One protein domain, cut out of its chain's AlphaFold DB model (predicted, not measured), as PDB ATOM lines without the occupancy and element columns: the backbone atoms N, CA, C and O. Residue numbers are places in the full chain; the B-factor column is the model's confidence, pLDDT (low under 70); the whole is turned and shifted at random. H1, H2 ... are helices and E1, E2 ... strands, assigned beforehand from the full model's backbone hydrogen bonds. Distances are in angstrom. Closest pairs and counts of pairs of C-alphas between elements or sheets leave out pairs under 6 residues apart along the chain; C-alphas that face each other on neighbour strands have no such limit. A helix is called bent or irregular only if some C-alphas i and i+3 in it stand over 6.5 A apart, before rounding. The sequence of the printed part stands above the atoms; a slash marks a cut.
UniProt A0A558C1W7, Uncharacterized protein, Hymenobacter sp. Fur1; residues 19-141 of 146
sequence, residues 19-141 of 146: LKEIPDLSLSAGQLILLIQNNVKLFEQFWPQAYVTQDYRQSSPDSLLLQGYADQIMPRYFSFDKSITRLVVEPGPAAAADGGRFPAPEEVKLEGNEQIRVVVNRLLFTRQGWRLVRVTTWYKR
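Overview. This is residues 19 to 141 of the 146 residues of an uncharacterized protein of Hymenobacter sp. Fur1 (UniProt A0A558C1W7). What shape is this? One antiparallel sheet of seven strands is folded back on itself, with the long strand E3 as the hinge, into two leaves partly face to face: E1 and E2 in one, E4, E5, E6 and E7 in the other. The long hairpin of E2 and E3 reaches toward one end of the longest axis, and two tiny helices, H1 and H2, only graze the sheet. What is it built of? The printed part has 123 residues with two named helices and seven named strands, in the order H1 E1 E2 E3 E4 H2 E5 E6 E7, mostly strand; across the sheet the order is E1 E2 E3 E4 E5 E6 E7. How is it proportioned? It is elongated, spanning 56 by 31 by 22 A, and only just compact, close to loose, with a radius of gyration of the C-alphas of 16.3 A.

Along the chain. Where does it begin? H1 is residues 23 to 26, from C-alpha 23 at (47.148, 113.155, 90.552); it is only just irregular, C-alphas 23 and 26 being 7.0 A apart. Which strands follow? E1 is residues 32 to 37, E2 residues 40 to 54 over 40.8 A, E3 residues 64 to 80 over 40.6 A, and E4 residues 86 to 89. E2 bends by 51 degrees at residue 47 and E3 by 83 degrees at residue 67. What comes last? H2 is residues 94 to 97, E5 residues 107 to 111, E6 residues 115 to 126 over 29.5 A, and E7 residues 129 to 140 over 31.6 A, ending at C-alpha 140 (48.851, 128.693, 79.882).

Arrangement. How are the strands joined? E1 to E4 and E5 to E7 are meanders, each strand the antiparallel neighbour of the one before: N 35 and O 42 are 2.9 A apart, N 51 and O 68 2.8 A, N 79 and O 88 2.9 A, N 109 and O 117 2.8 A, N 120 and O 135 2.9 A. E4 and E5 are antiparallel too, with N 87 and O 108 at 2.9 A. Where do the leaves of this folded sheet come close? The closest C-alphas of E2 and E6 are those of Ala 50 and Phe 125, 6.3 A apart. And the helices? H1 and H2 are apart and too short for any O i to N i+4 pair; of O i to N i+3 pairs, H1 has 0 of 1 within range and H2 1 of 1.

Size, cuts and confidence. How far does it reach? The two C-alphas farthest apart, of Ser 59 and Ser 83, are 56.4 A apart. Is it whole? The printed part has no cut, and no link is long. Where is confidence low? Mean pLDDT of the printed part is 87.2; residues 27 to 28, 61 and 93 to 97 are under 70.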
ATOM      1  N   LEU A  19      49.612 114.029  83.680       91.75
ATOM      2  CA  LEU A  19      48.443 114.429  84.470       91.75
ATOM      3  C   LEU A  19      47.628 113.212  84.940       91.75
ATOM      4  O   LEU A  19      46.926 113.301  85.938       91.75
ATOM      5  N   LYS A  20      47.742 112.069  84.248       92.62
ATOM      6  CA  LYS A  20      47.147 110.789  84.678       92.62
ATOM      7  C   LYS A  20      48.027 110.045  85.683       92.62
ATOM      8  O   LYS A  20      47.526 109.289  86.508       92.62
ATOM      9  N   GLU A  21      49.333 110.274  85.598       92.50
ATOM     10  CA  GLU A  21      50.349 109.581  86.392       92.50
ATOM     11  C   GLU A  21      50.608 110.244  87.752       92.50
ATOM     12  O   GLU A  21      51.024 109.581  88.700       92.50
ATOM     13  N   ILE A  22      50.388 111.557  87.856       88.69
ATOM     14  CA  ILE A  22      50.631 112.347  89.066       88.69
ATOM     15  C   ILE A  22      49.342 113.119  89.392       88.69
ATOM     16  O   ILE A  22      49.131 114.194  88.824       88.69
ATOM     17  N   PRO A  23      48.481 112.600  90.291       75.06
ATOM     18  CA  PRO A  23      47.148 113.155  90.552       75.06
ATOM     19  C   PRO A  23      47.136 114.646  90.925       75.06
ATOM     20  O   PRO A  23      46.250 115.382  90.500       75.06
ATOM     21  N   ASP A  24      48.152 115.112  91.656       74.12
ATOM     22  CA  ASP A  24      48.205 116.493  92.158       74.12
ATOM     23  C   ASP A  24      48.815 117.490  91.158       74.12
ATOM     24  O   ASP A  24      48.792 118.705  91.380       74.12
ATOM     25  N   LEU A  25      49.333 117.007  90.021       81.00
ATOM     26  CA  LEU A  25      50.034 117.842  89.042       81.00
ATOM     27  C   LEU A  25      49.116 118.893  88.396       81.00
ATOM     28  O   LEU A  25      49.587 119.971  88.038       81.00
ATOM     29  N   SER A  26      47.817 118.605  88.260       70.06
ATOM     30  CA  SER A  26      46.830 119.518  87.662       70.06
ATOM     31  C   SER A  26      46.278 120.581  88.616       70.06
ATOM     32  O   SER A  26      45.500 121.425  88.177       70.06
ATOM     33  N   LEU A  27      46.613 120.522  89.909       68.50
ATOM     34  CA  LEU A  27      46.066 121.419  90.928       68.50
ATOM     35  C   LEU A  27      47.018 122.605  91.165       68.50
ATOM     36  O   LEU A  27      47.049 123.554  90.384       68.50
ATOM     37  N   SER A  28      47.815 122.554  92.233       66.38
ATOM     38  CA  SER A  28      48.766 123.600  92.633       66.38
ATOM     39  C   SER A  28      50.222 123.264  92.308       66.38
ATOM     40  O   SER A  28      51.049 124.167  92.225       66.38
ATOM     41  N   ALA A  29      50.533 121.985  92.090       72.38
ATOM     42  CA  ALA A  29      51.905 121.493  91.972       72.38
ATOM     43  C   ALA A  29      52.547 121.759  90.596       72.38
ATOM     44  O   ALA A  29      53.762 121.667  90.445       72.38
ATOM     45  N   GLY A  30      51.746 122.079  89.572       81.19
ATOM     46  CA  GLY A  30      52.183 122.272  88.185       81.19
ATOM     47  C   GLY A  30      52.186 123.731  87.728       81.19
ATOM     48  O   GLY A  30      51.626 124.037  86.677       81.19
ATOM     49  N   GLN A  31      52.781 124.641  88.499       88.62
ATOM     50  CA  GLN A  31      52.791 126.082  88.206       88.62
ATOM     51  C   GLN A  31      54.129 126.577  87.635       88.62
ATOM     52  O   GLN A  31      55.189 125.990  87.849       88.62
ATOM     53  N   LEU A  32      54.071 127.681  86.892       90.81
ATOM     54  CA  LEU A  32      55.237 128.422  86.417       90.81
ATOM     55  C   LEU A  32      55.038 129.901  86.747       90.81
ATOM     56  O   LEU A  32      54.043 130.495  86.330       90.81
ATOM     57  N   ILE A  33      56.005 130.486  87.444       92.00
ATOM     58  CA  ILE A  33      56.055 131.910  87.764       92.00
ATOM     59  C   ILE A  33      57.256 132.524  87.045       92.00
ATOM     60  O   ILE A  33      58.378 132.018  87.107       92.00
ATOM     61  N   LEU A  34      56.999 133.627  86.346       92.25
ATOM     62  CA  LEU A  34      58.026 134.485  85.766       92.25
ATOM     63  C   LEU A  34      57.950 135.846  86.450       92.25
ATOM     64  O   LEU A  34      57.000 136.594  86.224       92.25
ATOM     65  N   LEU A  35      58.943 136.167  87.274       92.06
ATOM     66  CA  LEU A  35      59.048 137.464  87.937       92.06
ATOM     67  C   LEU A  35      60.017 138.355  87.162       92.06
ATOM     68  O   LEU A  35      61.144 137.949  86.883       92.06
ATOM     69  N   ILE A  36      59.595 139.577  86.834       90.88
ATOM     70  CA  ILE A  36      60.446 140.594  86.206       90.88
ATOM     71  C   ILE A  36      60.295 141.891  86.999       90.88
ATOM     72  O   ILE A  36      59.276 142.564  86.891       90.88
ATOM     73  N   GLN A  37      61.303 142.247  87.795       92.12
ATOM     74  CA  GLN A  37      61.265 143.434  88.652       92.12
ATOM     75  C   GLN A  37      62.667 144.020  88.822       92.12
ATOM     76  O   GLN A  37      63.601 143.282  89.102       92.12
ATOM     77  N   ASN A  38      62.842 145.341  88.686       89.50
ATOM     78  CA  ASN A  38      64.120 146.031  88.948       89.50
ATOM     79  C   ASN A  38      65.346 145.364  88.281       89.50
ATOM     80  O   ASN A  38      66.367 145.141  88.925       89.50
ATOM     81  N   ASN A  39      65.233 145.008  86.994       87.94
ATOM     82  CA  ASN A  39      66.221 144.238  86.212       87.94
ATOM     83  C   ASN A  39      66.491 142.795  86.677       87.94
ATOM     84  O   ASN A  39      67.256 142.082  86.029       87.94
ATOM     85  N   VAL A  40      65.829 142.328  87.731       90.62
ATOM     86  CA  VAL A  40      65.823 140.929  88.152       90.62
ATOM     87  C   VAL A  40      64.775 140.165  87.347       90.62
ATOM     88  O   VAL A  40      63.635 140.607  87.213       90.62
ATOM     89  N   LYS A  41      65.174 139.016  86.798       94.06
ATOM     90  CA  LYS A  41      64.324 138.100  86.029       94.06
ATOM     91  C   LYS A  41      64.427 136.708  86.640       94.06
ATOM     92  O   LYS A  41      65.477 136.081  86.506       94.06
ATOM     93  N   LEU A  42      63.374 136.248  87.314       92.81
ATOM     94  CA  LEU A  42      63.324 134.930  87.951       92.81
ATOM     95  C   LEU A  42      62.324 134.007  87.262       92.81
ATOM     96  O   LEU A  42      61.198 134.385  86.951       92.81
ATOM     97  N   PHE A  43      62.775 132.783  87.049       93.88
ATOM     98  CA  PHE A  43      62.033 131.639  86.569       93.88
ATOM     99  C   PHE A  43      61.849 130.695  87.753       93.88
ATOM    100  O   PHE A  43      62.826 130.155  88.276       93.88
ATOM    101  N   GLU A  44      60.608 130.490  88.170       91.69
ATOM    102  CA  GLU A  44      60.251 129.564  89.241       91.69
ATOM    103  C   GLU A  44      59.258 128.551  88.697       91.69
ATOM    104  O   GLU A  44      58.128 128.881  88.341       91.69
ATOM    105  N   GLN A  45      59.689 127.299  88.617       89.44
ATOM    106  CA  GLN A  45      58.826 126.209  88.203       89.44
ATOM    107  C   GLN A  45      58.504 125.342  89.409       89.44
ATOM    108  O   GLN A  45      59.402 124.800  90.052       89.44
ATOM    109  N   PHE A  46      57.213 125.190  89.659       88.31
ATOM    110  CA  PHE A  46      56.670 124.266  90.631       88.31
ATOM    111  C   PHE A  46      56.525 122.927  89.927       88.31
ATOM    112  O   PHE A  46      55.976 122.835  88.818       88.31
ATOM    113  N   TRP A  47      57.104 121.902  90.536       86.38
ATOM    114  CA  TRP A  47      56.952 120.545  90.056       86.38
ATOM    115  C   TRP A  47      57.007 119.555  91.222       86.38
ATOM    116  O   TRP A  47      57.956 119.613  92.010       86.38
ATOM    117  N   PRO A  48      56.057 118.611  91.302       87.94
ATOM    118  CA  PRO A  48      56.032 117.620  92.364       87.94
ATOM    119  C   PRO A  48      57.206 116.652  92.218       87.94
ATOM    120  O   PRO A  48      57.431 116.055  91.158       87.94
ATOM    121  N   GLN A  49      57.950 116.455  93.302       86.50
ATOM    122  CA  GLN A  49      59.037 115.489  93.370       86.50
ATOM    123  C   GLN A  49      58.636 114.279  94.208       86.50
ATOM    124  O   GLN A  49      58.109 114.426  95.305       86.50
ATOM    125  N   ALA A  50      58.940 113.079  93.709       88.56
ATOM    126  CA  ALA A  50      58.741 111.847  94.461       88.56
ATOM    127  C   ALA A  50      59.545 111.869  95.773       88.56
ATOM    128  O   ALA A  50      60.775 111.967  95.764       88.56
ATOM    129  N   TYR A  51      58.843 111.731  96.895       88.00
ATOM    130  CA  TYR A  51      59.428 111.517  98.210       88.00
ATOM    131  C   TYR A  51      59.461 110.013  98.485       88.00
ATOM    132  O   TYR A  51      58.419 109.356  98.548       88.00
ATOM    133  N   VAL A  52      60.666 109.452  98.594       88.69
ATOM    134  CA  VAL A  52      60.885 108.012  98.784       88.69
ATOM    135  C   VAL A  52      61.616 107.749 100.092       88.69
ATOM    136  O   VAL A  52      62.474 108.533 100.497       88.69
ATOM    137  N   THR A  53      61.304 106.632 100.737       89.00
ATOM    138  CA  THR A  53      61.972 106.170 101.960       89.00
ATOM    139  C   THR A  53      62.492 104.755 101.774       89.00
ATOM    140  O   THR A  53      62.024 104.028 100.900       89.00
ATOM    141  N   GLN A  54      63.411 104.336 102.640       86.75
ATOM    142  CA  GLN A  54      63.795 102.932 102.758       86.75
ATOM    143  C   GLN A  54      62.553 102.062 103.015       86.75
ATOM    144  O   GLN A  54      61.741 102.374 103.891       86.75
ATOM    145  N   ASP A  55      62.406 100.971 102.269       85.81
ATOM    146  CA  ASP A  55      61.394  99.952 102.535       85.81
ATOM    147  C   ASP A  55      61.972  98.854 103.438       85.81
ATOM    148  O   ASP A  55      62.482  97.837 102.971       85.81
ATOM    149  N   TYR A  56      61.867  99.051 104.754       82.12
ATOM    150  CA  TYR A  56      62.345  98.092 105.761       82.12
ATOM    151  C   TYR A  56      61.586  96.754 105.769       82.12
ATOM    152  O   TYR A  56      61.967  95.844 106.503       82.12
ATOM    153  N   ARG A  57      60.497  96.619 104.999       81.00
ATOM    154  CA  ARG A  57      59.751  95.354 104.882       81.00
ATOM    155  C   ARG A  57      60.405  94.396 103.894       81.00
ATOM    156  O   ARG A  57      60.086  93.210 103.907       81.00
ATOM    157  N   GLN A  58      61.291  94.896 103.037       76.69
ATOM    158  CA  GLN A  58      62.019  94.085 102.074       76.69
ATOM    159  C   GLN A  58      63.428  93.782 102.571       76.69
ATOM    160  O   GLN A  58      64.085  94.601 103.202       76.69
ATOM    161  N   SER A  59      63.912  92.585 102.242       74.56
ATOM    162  CA  SER A  59      65.255  92.114 102.607       74.56
ATOM    163  C   SER A  59      66.375  92.846 101.859       74.56
ATOM    164  O   SER A  59      67.545  92.664 102.185       74.56
ATOM    165  N   SER A  60      66.029  93.629 100.832       77.25
ATOM    166  CA  SER A  60      66.993  94.371 100.025       77.25
ATOM    167  C   SER A  60      67.293  95.737 100.654       77.25
ATOM    168  O   SER A  60      66.362  96.529 100.835       77.25
ATOM    169  N   PRO A  61      68.573  96.065 100.917       69.81
ATOM    170  CA  PRO A  61      68.974  97.388 101.388       69.81
ATOM    171  C   PRO A  61      68.744  98.497 100.347       69.81
ATOM    172  O   PRO A  61      68.803  99.668 100.704       69.81
ATOM    173  N   ASP A  62      68.424  98.151  99.098       75.56
ATOM    174  CA  ASP A  62      68.144  99.118  98.029       75.56
ATOM    175  C   ASP A  62      66.642  99.301  97.766       75.56
ATOM    176  O   ASP A  62      66.243 100.021  96.847       75.56
ATOM    177  N   SER A  63      65.779  98.638  98.544       82.88
ATOM    178  CA  SER A  63      64.338  98.761  98.346       82.88
ATOM    179  C   SER A  63      63.833 100.129  98.803       82.88
ATOM    180  O   SER A  63      64.021 100.535  99.954       82.88
ATOM    181  N   LEU A  64      63.156 100.832  97.895       87.56
ATOM    182  CA  LEU A  64      62.606 102.164  98.117       87.56
ATOM    183  C   LEU A  64      61.079 102.154  97.991       87.56
ATOM    184  O   LEU A  64      60.510 101.691  96.997       87.56
ATOM    185  N   LEU A  65      60.412 102.748  98.976       86.88
ATOM    186  CA  LEU A  65      58.970 102.961  99.001       86.88
ATOM    187  C   LEU A  65      58.650 104.415  98.641       86.88
ATOM    188  O   LEU A  65      59.195 105.338  99.239       86.88
ATOM    189  N   LEU A  66      57.743 104.618  97.682       88.00
ATOM    190  CA  LEU A  66      57.181 105.937  97.390       88.00
ATOM    191  C   LEU A  66      56.185 106.304  98.494       88.00
ATOM    192  O   LEU A  66      55.212 105.582  98.692       88.00
ATOM    193  N   GLN A  67      56.428 107.415  99.184       87.25
ATOM    194  CA  GLN A  67      55.540 107.946 100.223       87.25
ATOM    195  C   GLN A  67      54.545 108.970  99.667       87.25
ATOM    196  O   GLN A  67      53.483 109.176 100.242       87.25
ATOM    197  N   GLY A  68      54.889 109.617  98.553       86.38
ATOM    198  CA  GLY A  68      54.061 110.632  97.918       86.38
ATOM    199  C   GLY A  68      54.899 111.601  97.099       86.38
ATOM    200  O   GLY A  68      56.037 111.294  96.729       86.38
ATOM    201  N   TYR A  69      54.338 112.776  96.845       86.88
ATOM    202  CA  TYR A  69      55.015 113.863  96.154       86.88
ATOM    203  C   TYR A  69      55.104 115.093  97.055       86.88
ATOM    204  O   TYR A  69      54.184 115.378  97.815       86.88
ATOM    205  N   ALA A  70      56.222 115.807  96.973       84.50
ATOM    206  CA  ALA A  70      56.424 117.080  97.647       84.50
ATOM    207  C   ALA A  70      56.679 118.176  96.612       84.50
ATOM    208  O   ALA A  70      57.461 117.983  95.676       84.50
ATOM    209  N   ASP A  71      56.042 119.327  96.807       81.19
ATOM    210  CA  ASP A  71      56.276 120.503  95.982       81.19
ATOM    211  C   ASP A  71      57.610 121.134  96.356       81.19
ATOM    212  O   ASP A  71      57.879 121.440  97.519       81.19
ATOM    213  N   GLN A  72      58.456 121.326  95.352       78.69
ATOM    214  CA  GLN A  72      59.729 122.009  95.500       78.69
ATOM    215  C   GLN A  72      59.850 123.087  94.430       78.69
ATOM    216  O   GLN A  72      59.437 122.906  93.282       78.69
ATOM    217  N   ILE A  73      60.429 124.215  94.831       81.94
ATOM    218  CA  ILE A  73      60.649 125.381  93.982       81.94
ATOM    219  C   ILE A  73      62.152 125.602  93.912       81.94
ATOM    220  O   ILE A  73      62.825 125.680  94.938       81.94
ATOM    221  N   MET A  74      62.670 125.728  92.695       83.38
ATOM    222  CA  MET A  74      64.059 126.105  92.463       83.38
ATOM    223  C   MET A  74      64.081 127.381  91.616       83.38
ATOM    224  O   MET A  74      63.925 127.285  90.394       83.38
ATOM    225  N   PRO A  75      64.239 128.569  92.232       88.19
ATOM    226  CA  PRO A  75      64.312 129.816  91.487       88.19
ATOM    227  C   PRO A  75      65.584 129.858  90.643       88.19
ATOM    228  O   PRO A  75      66.671 129.474  91.082       88.19
ATOM    229  N   ARG A  76      65.452 130.342  89.408       90.88
ATOM    230  CA  ARG A  76      66.562 130.493  88.460       90.88
ATOM    231  C   ARG A  76      66.508 131.853  87.801       90.88
ATOM    232  O   ARG A  76      65.433 132.351  87.500       90.88
ATOM    233  N   TYR A  77      67.665 132.430  87.511       92.50
ATOM    234  CA  TYR A  77      67.703 133.601  86.645       92.50
ATOM    235  C   TYR A  77      67.470 133.194  85.193       92.50
ATOM    236  O   TYR A  77      67.903 132.123  84.759       92.50
ATOM    237  N   PHE A  78      66.807 134.065  84.437       95.00
ATOM    238  CA  PHE A  78      66.658 133.884  83.000       95.00
ATOM    239  C   PHE A  78      66.940 135.169  82.226       95.00
ATOM    240  O   PHE A  78      66.814 136.285  82.735       95.00
ATOM    241  N   SER A  79      67.284 135.009  80.954       95.69
ATOM    242  CA  SER A  79      67.331 136.095  79.977       95.69
ATOM    243  C   SER A  79      66.409 135.788  78.800       95.69
ATOM    244  O   SER A  79      65.951 134.661  78.640       95.69
ATOM    245  N   PHE A  80      66.084 136.799  77.997       95.44
ATOM    246  CA  PHE A  80      65.421 136.566  76.716       95.44
ATOM    247  C   PHE A  80      66.485 136.340  75.653       95.44
ATOM    248  O   PHE A  80      67.544 136.974  75.690       95.44
ATOM    249  N   ASP A  81      66.189 135.487  74.680       95.56
ATOM    250  CA  ASP A  81      66.968 135.476  73.451       95.56
ATOM    251  C   ASP A  81      66.768 136.793  72.666       95.56
ATOM    252  O   ASP A  81      65.873 137.590  72.952       95.56
ATOM    253  N   LYS A  82      67.587 137.020  71.633       94.62
ATOM    254  CA  LYS A  82      67.545 138.266  70.841       94.62
ATOM    255  C   LYS A  82      66.186 138.524  70.182       94.62
ATOM    256  O   LYS A  82      65.852 139.681  69.949       94.62
ATOM    257  N   SER A  83      65.437 137.469  69.859       94.31
ATOM    258  CA  SER A  83      64.132 137.570  69.196       94.31
ATOM    259  C   SER A  83      62.945 137.598  70.163       94.31
ATOM    260  O   SER A  83      61.815 137.757  69.711       94.31
ATOM    261  N   ILE A  84      63.182 137.464  71.476       90.69
ATOM    262  CA  ILE A  84      62.141 137.372  72.514       90.69
ATOM    263  C   ILE A  84      61.134 136.250  72.192       90.69
ATOM    264  O   ILE A  84      59.925 136.379  72.357       90.69
ATOM    265  N   THR A  85      61.639 135.118  71.708       93.38
ATOM    266  CA  THR A  85      60.857 133.897  71.460       93.38
ATOM    267  C   THR A  85      61.180 132.793  72.463       93.38
ATOM    268  O   THR A  85      60.452 131.802  72.557       93.38
ATOM    269  N   ARG A  86      62.263 132.944  73.233       95.75
ATOM    270  CA  ARG A  86      62.741 131.960  74.206       95.75
ATOM    271  C   ARG A  86      63.235 132.632  75.478       95.75
ATOM    272  O   ARG A  86      63.769 133.741  75.447       95.75
ATOM    273  N   LEU A  87      63.095 131.916  76.590       95.75
ATOM    274  CA  LEU A  87      63.806 132.228  77.823       95.75
ATOM    275  C   LEU A  87      65.042 131.336  77.892       95.75
ATOM    276  O   LEU A  87      64.946 130.114  77.782       95.75
ATOM    277  N   VAL A  88      66.202 131.951  78.074       96.06
ATOM    278  CA  VAL A  88      67.457 131.258  78.345       96.06
ATOM    279  C   VAL A  88      67.596 131.169  79.857       96.06
ATOM    280  O   VAL A  88      67.809 132.186  80.521       96.06
ATOM    281  N   VAL A  89      67.400 129.967  80.398       94.25
ATOM    282  CA  VAL A  89      67.475 129.684  81.835       94.25
ATOM    283  C   VAL A  89      68.777 128.943  82.103       94.25
ATOM    284  O   VAL A  89      68.927 127.786  81.720       94.25
ATOM    285  N   GLU A  90      69.718 129.607  82.761       84.31
ATOM    286  CA  GLU A  90      71.032 129.019  83.006       84.31
ATOM    287  C   GLU A  90      70.981 128.002  84.166       84.31
ATOM    288  O   GLU A  90      70.295 128.213  85.184       84.31
ATOM    289  N   PRO A  91      71.721 126.885  84.071       82.50
ATOM    290  CA  PRO A  91      71.940 126.007  85.207       82.50
ATOM    291  C   PRO A  91      72.759 126.738  86.282       82.50
ATOM    292  O   PRO A  91      73.964 126.923  86.161       82.50
ATOM    293  N   GLY A  92      72.099 127.166  87.362       74.38
ATOM    294  CA  GLY A  92      72.781 127.693  88.546       74.38
ATOM    295  C   GLY A  92      73.558 126.612  89.323       74.38
ATOM    296  O   GLY A  92      73.289 125.422  89.139       74.38
ATOM    297  N   PRO A  93      74.454 126.998  90.254       68.94
ATOM    298  CA  PRO A  93      75.301 126.068  91.017       68.94
ATOM    299  C   PRO A  93      74.524 124.964  91.752       68.94
ATOM    300  O   PRO A  93      74.976 123.823  91.835       68.94
ATOM    301  N   ALA A  94      73.317 125.280  92.229       67.12
ATOM    302  CA  ALA A  94      72.434 124.337  92.917       67.12
ATOM    303  C   ALA A  94      71.960 123.169  92.028       67.12
ATOM    304  O   ALA A  94      71.687 122.093  92.547       67.12
ATOM    305  N   ALA A  95      71.921 123.345  90.701       69.69
ATOM    306  CA  ALA A  95      71.482 122.305  89.764       69.69
ATOM    307  C   ALA A  95      72.441 121.106  89.703       69.69
ATOM    308  O   ALA A  95      72.028 120.000  89.380       69.69
ATOM    309  N   ALA A  96      73.732 121.334  89.965       66.81
ATOM    310  CA  ALA A  96      74.732 120.270  90.009       66.81
ATOM    311  C   ALA A  96      74.795 119.612  91.397       66.81
ATOM    312  O   ALA A  96      75.056 118.418  91.508       66.81
ATOM    313  N   ALA A  97      74.537 120.388  92.455       69.62
ATOM    314  CA  ALA A  97      74.642 119.936  93.840       69.62
ATOM    315  C   ALA A  97      73.513 118.980  94.271       69.62
ATOM    316  O   ALA A  97      73.698 118.207  95.207       69.62
ATOM    317  N   ASP A  98      72.356 119.007  93.605       73.69
ATOM    318  CA  ASP A  98      71.183 118.201  93.974       73.69
ATOM    319  C   ASP A  98      71.141 116.793  93.342       73.69
ATOM    320  O   ASP A  98      70.165 116.057  93.523       73.69
ATOM    321  N   GLY A  99      72.179 116.413  92.586       73.38
ATOM    322  CA  GLY A  99      72.242 115.136  91.873       73.38
ATOM    323  C   GLY A  99      71.324 115.050  90.646       73.38
ATOM    324  O   GLY A  99      70.935 113.950  90.257       73.38
ATOM    325  N   GLY A 100      70.949 116.184  90.046       73.94
ATOM    326  CA  GLY A 100      70.060 116.253  88.882       73.94
ATOM    327  C   GLY A 100      68.574 116.174  89.237       73.94
ATOM    328  O   GLY A 100      67.750 115.809  88.395       73.94
ATOM    329  N   ARG A 101      68.217 116.487  90.486       78.38
ATOM    330  CA  ARG A 101      66.835 116.459  90.988       78.38
ATOM    331  C   ARG A 101      66.018 117.658  90.509       78.38
ATOM    332  O   ARG A 101      64.846 117.488  90.173       78.38
ATOM    333  N   PHE A 102      66.644 118.828  90.403       81.75
ATOM    334  CA  PHE A 102      66.056 120.059  89.879       81.75
ATOM    335  C   PHE A 102      66.895 120.596  88.726       81.75
ATOM    336  O   PHE A 102      67.505 121.656  88.846       81.75
ATOM    337  N   PRO A 103      66.941 119.909  87.579       87.62
ATOM    338  CA  PRO A 103      67.707 120.394  86.445       87.62
ATOM    339  C   PRO A 103      67.095 121.680  85.885       87.62
ATOM    340  O   PRO A 103      65.892 121.929  85.989       87.62
ATOM    341  N   ALA A 104      67.941 122.516  85.283       90.62
ATOM    342  CA  ALA A 104      67.451 123.613  84.458       90.62
ATOM    343  C   ALA A 104      66.695 123.053  83.236       90.62
ATOM    344  O   ALA A 104      67.019 121.956  82.767       90.62
ATOM    345  N   PRO A 105      65.691 123.776  82.716       94.31
ATOM    346  CA  PRO A 105      65.046 123.387  81.471       94.31
ATOM    347  C   PRO A 105      66.041 123.425  80.309       94.31
ATOM    348  O   PRO A 105      66.856 124.335  80.206       94.31
ATOM    349  N   GLU A 106      65.932 122.450  79.411       94.62
ATOM    350  CA  GLU A 106      66.654 122.450  78.134       94.62
ATOM    351  C   GLU A 106      66.130 123.551  77.210       94.62
ATOM    352  O   GLU A 106      66.869 124.137  76.423       94.62
ATOM    353  N   GLU A 107      64.823 123.803  77.280       96.31
ATOM    354  CA  GLU A 107      64.145 124.771  76.436       96.31
ATOM    355  C   GLU A 107      62.983 125.402  77.199       96.31
ATOM    356  O   GLU A 107      62.156 124.709  77.794       96.31
ATOM    357  N   VAL A 108      62.886 126.728  77.121       97.00
ATOM    358  CA  VAL A 108      61.682 127.471  77.485       97.00
ATOM    359  C   VAL A 108      61.308 128.357  76.309       97.00
ATOM    360  O   VAL A 108      61.999 129.328  75.998       97.00
ATOM    361  N   LYS A 109      60.221 128.010  75.624       96.88
ATOM    362  CA  LYS A 109      59.768 128.682  74.408       96.88
ATOM    363  C   LYS A 109      58.449 129.398  74.653       96.88
ATOM    364  O   LYS A 109      57.525 128.829  75.232       96.88
ATOM    365  N   LEU A 110      58.365 130.634  74.178       94.25
ATOM    366  CA  LEU A 110      57.134 131.411  74.149       94.25
ATOM    367  C   LEU A 110      56.369 131.030  72.875       94.25
ATOM    368  O   LEU A 110      56.865 131.216  71.762       94.25
ATOM    369  N   GLU A 111      55.187 130.438  73.026       92.75
ATOM    370  CA  GLU A 111      54.327 130.042  71.908       92.75
ATOM    371  C   GLU A 111      53.150 131.022  71.820       92.75
ATOM    372  O   GLU A 111      52.100 130.860  72.441       92.75
ATOM    373  N   GLY A 112      53.380 132.108  71.076       86.81
ATOM    374  CA  GLY A 112      52.468 133.251  71.029       86.81
ATOM    375  C   GLY A 112      52.455 134.036  72.344       86.81
ATOM    376  O   GLY A 112      53.455 134.101  73.056       86.81
ATOM    377  N   ASN A 113      51.310 134.643  72.664       82.38
ATOM    378  CA  ASN A 113      51.170 135.518  73.836       82.38
ATOM    379  C   ASN A 113      50.644 134.802  75.089       82.38
ATOM    380  O   ASN A 113      50.673 135.378  76.179       82.38
ATOM    381  N   GLU A 114      50.149 133.572  74.947       87.75
ATOM    382  CA  GLU A 114      49.395 132.892  76.008       87.75
ATOM    383  C   GLU A 114      50.026 131.598  76.504       87.75
ATOM    384  O   GLU A 114      49.631 131.116  77.566       87.75
ATOM    385  N   GLN A 115      50.972 131.017  75.766       93.44
ATOM    386  CA  GLN A 115      51.518 129.707  76.095       93.44
ATOM    387  C   GLN A 115      53.029 129.741  76.245       93.44
ATOM    388  O   GLN A 115      53.749 130.419  75.510       93.44
ATOM    389  N   ILE A 116      53.510 128.969  77.213       94.81
ATOM    390  CA  ILE A 116      54.929 128.734  77.436       94.81
ATOM    391  C   ILE A 116      55.149 127.231  77.425       94.81
ATOM    392  O   ILE A 116      54.572 126.498  78.230       94.81
ATOM    393  N   ARG A 117      56.001 126.774  76.512       96.50
ATOM    394  CA  ARG A 117      56.432 125.383  76.435       96.50
ATOM    395  C   ARG A 117      57.762 125.237  77.155       96.50
ATOM    396  O   ARG A 117      58.734 125.894  76.794       96.50
ATOM    397  N   VAL A 118      57.807 124.356  78.144       95.62
ATOM    398  CA  VAL A 118      59.004 124.060  78.933       95.62
ATOM    399  C   VAL A 118      59.406 122.611  78.706       95.62
ATOM    400  O   VAL A 118      58.574 121.718  78.859       95.62
ATOM    401  N   VAL A 119      60.671 122.372  78.371       96.56
ATOM    402  CA  VAL A 119      61.240 121.030  78.204       96.56
ATOM    403  C   VAL A 119      62.340 120.814  79.233       96.56
ATOM    404  O   VAL A 119      63.276 121.604  79.314       96.56
ATOM    405  N   VAL A 120      62.213 119.766  80.048       94.19
ATOM    406  CA  VAL A 120      63.122 119.456  81.165       94.19
ATOM    407  C   VAL A 120      63.345 117.945  81.224       94.19
ATOM    408  O   VAL A 120      62.383 117.182  81.134       94.19
ATOM    409  N   ASN A 121      64.578 117.493  81.453       93.38
ATOM    410  CA  ASN A 121      64.844 116.099  81.820       93.38
ATOM    411  C   ASN A 121      64.566 115.902  83.303       93.38
ATOM    412  O   ASN A 121      65.278 116.451  84.125       93.38
ATOM    413  N   ARG A 122      63.545 115.139  83.673       90.88
ATOM    414  CA  ARG A 122      63.165 114.930  85.073       90.88
ATOM    415  C   ARG A 122      63.542 113.538  85.540       90.88
ATOM    416  O   ARG A 122      63.311 112.562  84.831       90.88
ATOM    417  N   LEU A 123      64.078 113.445  86.752       91.44
ATOM    418  CA  LEU A 123      64.289 112.172  87.426       91.44
ATOM    419  C   LEU A 123      62.971 111.732  88.082       91.44
ATOM    420  O   LEU A 123      62.528 112.324  89.064       91.44
ATOM    421  N   LEU A 124      62.321 110.719  87.512       91.94
ATOM    422  CA  LEU A 124      61.020 110.208  87.947       91.94
ATOM    423  C   LEU A 124      61.189 108.855  88.640       91.94
ATOM    424  O   LEU A 124      61.988 108.026  88.203       91.94
ATOM    425  N   PHE A 125      60.435 108.615  89.712       91.56
ATOM    426  CA  PHE A 125      60.491 107.354  90.446       91.56
ATOM    427  C   PHE A 125      59.396 106.398  89.969       91.56
ATOM    428  O   PHE A 125      58.209 106.693  90.080       91.56
ATOM    429  N   THR A 126      59.799 105.242  89.450       91.25
ATOM    430  CA  THR A 126      58.909 104.199  88.919       91.25
ATOM    431  C   THR A 126      59.013 102.924  89.759       91.25
ATOM    432  O   THR A 126      59.850 102.825  90.656       91.25
ATOM    433  N   ARG A 127      58.217 101.893  89.445       86.06
ATOM    434  CA  ARG A 127      58.384 100.550  90.041       86.06
ATOM    435  C   ARG A 127      59.772  99.940  89.796       86.06
ATOM    436  O   ARG A 127      60.220  99.128  90.592       86.06
ATOM    437  N   GLN A 128      60.441 100.333  88.712       86.94
ATOM    438  CA  GLN A 128      61.790  99.878  88.352       86.94
ATOM    439  C   GLN A 128      62.892 100.764  88.962       86.94
ATOM    440  O   GLN A 128      64.064 100.599  88.636       86.94
ATOM    441  N   GLY A 129      62.523 101.723  89.816       89.12
ATOM    442  CA  GLY A 129      63.429 102.714  90.385       89.12
ATOM    443  C   GLY A 129      63.426 104.039  89.624       89.12
ATOM    444  O   GLY A 129      62.482 104.370  88.896       89.12
ATOM    445  N   TRP A 130      64.482 104.824  89.839       90.62
ATOM    446  CA  TRP A 130      64.659 106.142  89.236       90.62
ATOM    447  C   TRP A 130      64.937 106.048  87.736       90.62
ATOM    448  O   TRP A 130      65.782 105.274  87.293       90.62
ATOM    449  N   ARG A 131      64.248 106.872  86.945       91.94
ATOM    450  CA  ARG A 131      64.441 106.985  85.498       91.94
ATOM    451  C   ARG A 131      64.512 108.450  85.102       91.94
ATOM    452  O   ARG A 131      63.661 109.240  85.501       91.94
ATOM    453  N   LEU A 132      65.514 108.806  84.305       92.81
ATOM    454  CA  LEU A 132      65.591 110.127  83.689       92.81
ATOM    455  C   LEU A 132      64.670 110.151  82.468       92.81
ATOM    456  O   LEU A 132      64.802 109.315  81.576       92.81
ATOM    457  N   VAL A 133      63.719 111.081  82.445       94.62
ATOM    458  CA  VAL A 133      62.692 111.169  81.407       94.62
ATOM    459  C   VAL A 133      62.558 112.607  80.947       94.62
ATOM    460  O   VAL A 133      62.366 113.514  81.756       94.62
ATOM    461  N   ARG A 134      62.605 112.824  79.637       96.38
ATOM    462  CA  ARG A 134      62.364 114.133  79.046       96.38
ATOM    463  C   ARG A 134      60.879 114.473  79.102       96.38
ATOM    464  O   ARG A 134      60.036 113.735  78.588       96.38
ATOM    465  N   VAL A 135      60.548 115.585  79.744       95.38
ATOM    466  CA  VAL A 135      59.176 116.039  79.975       95.38
ATOM    467  C   VAL A 135      58.967 117.377  79.290       95.38
ATOM    468  O   VAL A 135      59.713 118.324  79.512       95.38
ATOM    469  N   THR A 136      57.918 117.454  78.476       96.62
ATOM    470  CA  THR A 136      57.400 118.705  77.921       96.62
ATOM    471  C   THR A 136      56.147 119.116  78.682       96.62
ATOM    472  O   THR A 136      55.181 118.349  78.752       96.62
ATOM    473  N   THR A 137      56.146 120.324  79.232       94.00
ATOM    474  CA  THR A 137      55.001 120.918  79.925       94.00
ATOM    475  C   THR A 137      54.564 122.177  79.192       94.00
ATOM    476  O   THR A 137      55.394 123.021  78.854       94.00
ATOM    477  N   TRP A 138      53.262 122.302  78.951       93.75
ATOM    478  CA  TRP A 138      52.659 123.507  78.394       93.75
ATOM    479  C   TRP A 138      51.948 124.253  79.509       93.75
ATOM    480  O   TRP A 138      51.028 123.726  80.128       93.75
ATOM    481  N   TYR A 139      52.386 125.479  79.747       92.06
ATOM    482  CA  TYR A 139      51.773 126.391  80.696       92.06
ATOM    483  C   TYR A 139      50.939 127.403  79.927       92.06
ATOM    484  O   TYR A 139      51.427 128.016  78.976       92.06
ATOM    485  N   LYS A 140      49.690 127.592  80.349       90.88
ATOM    486  CA  LYS A 140      48.851 128.693  79.882       90.88
ATOM    487  C   LYS A 140      48.995 129.869  80.847       90.88
ATOM    488  O   LYS A 140      49.055 129.676  82.058       90.88
ATOM    489  N   ARG A 141      49.069 131.088  80.322       85.44
ATOM    490  CA  ARG A 141      49.093 132.315  81.122       85.44
ATOM    491  C   ARG A 141      47.720 132.523  81.771       85.44
ATOM    492  O   ARG A 141      46.726 132.619  81.059       85.44
TER     493      ARG A 141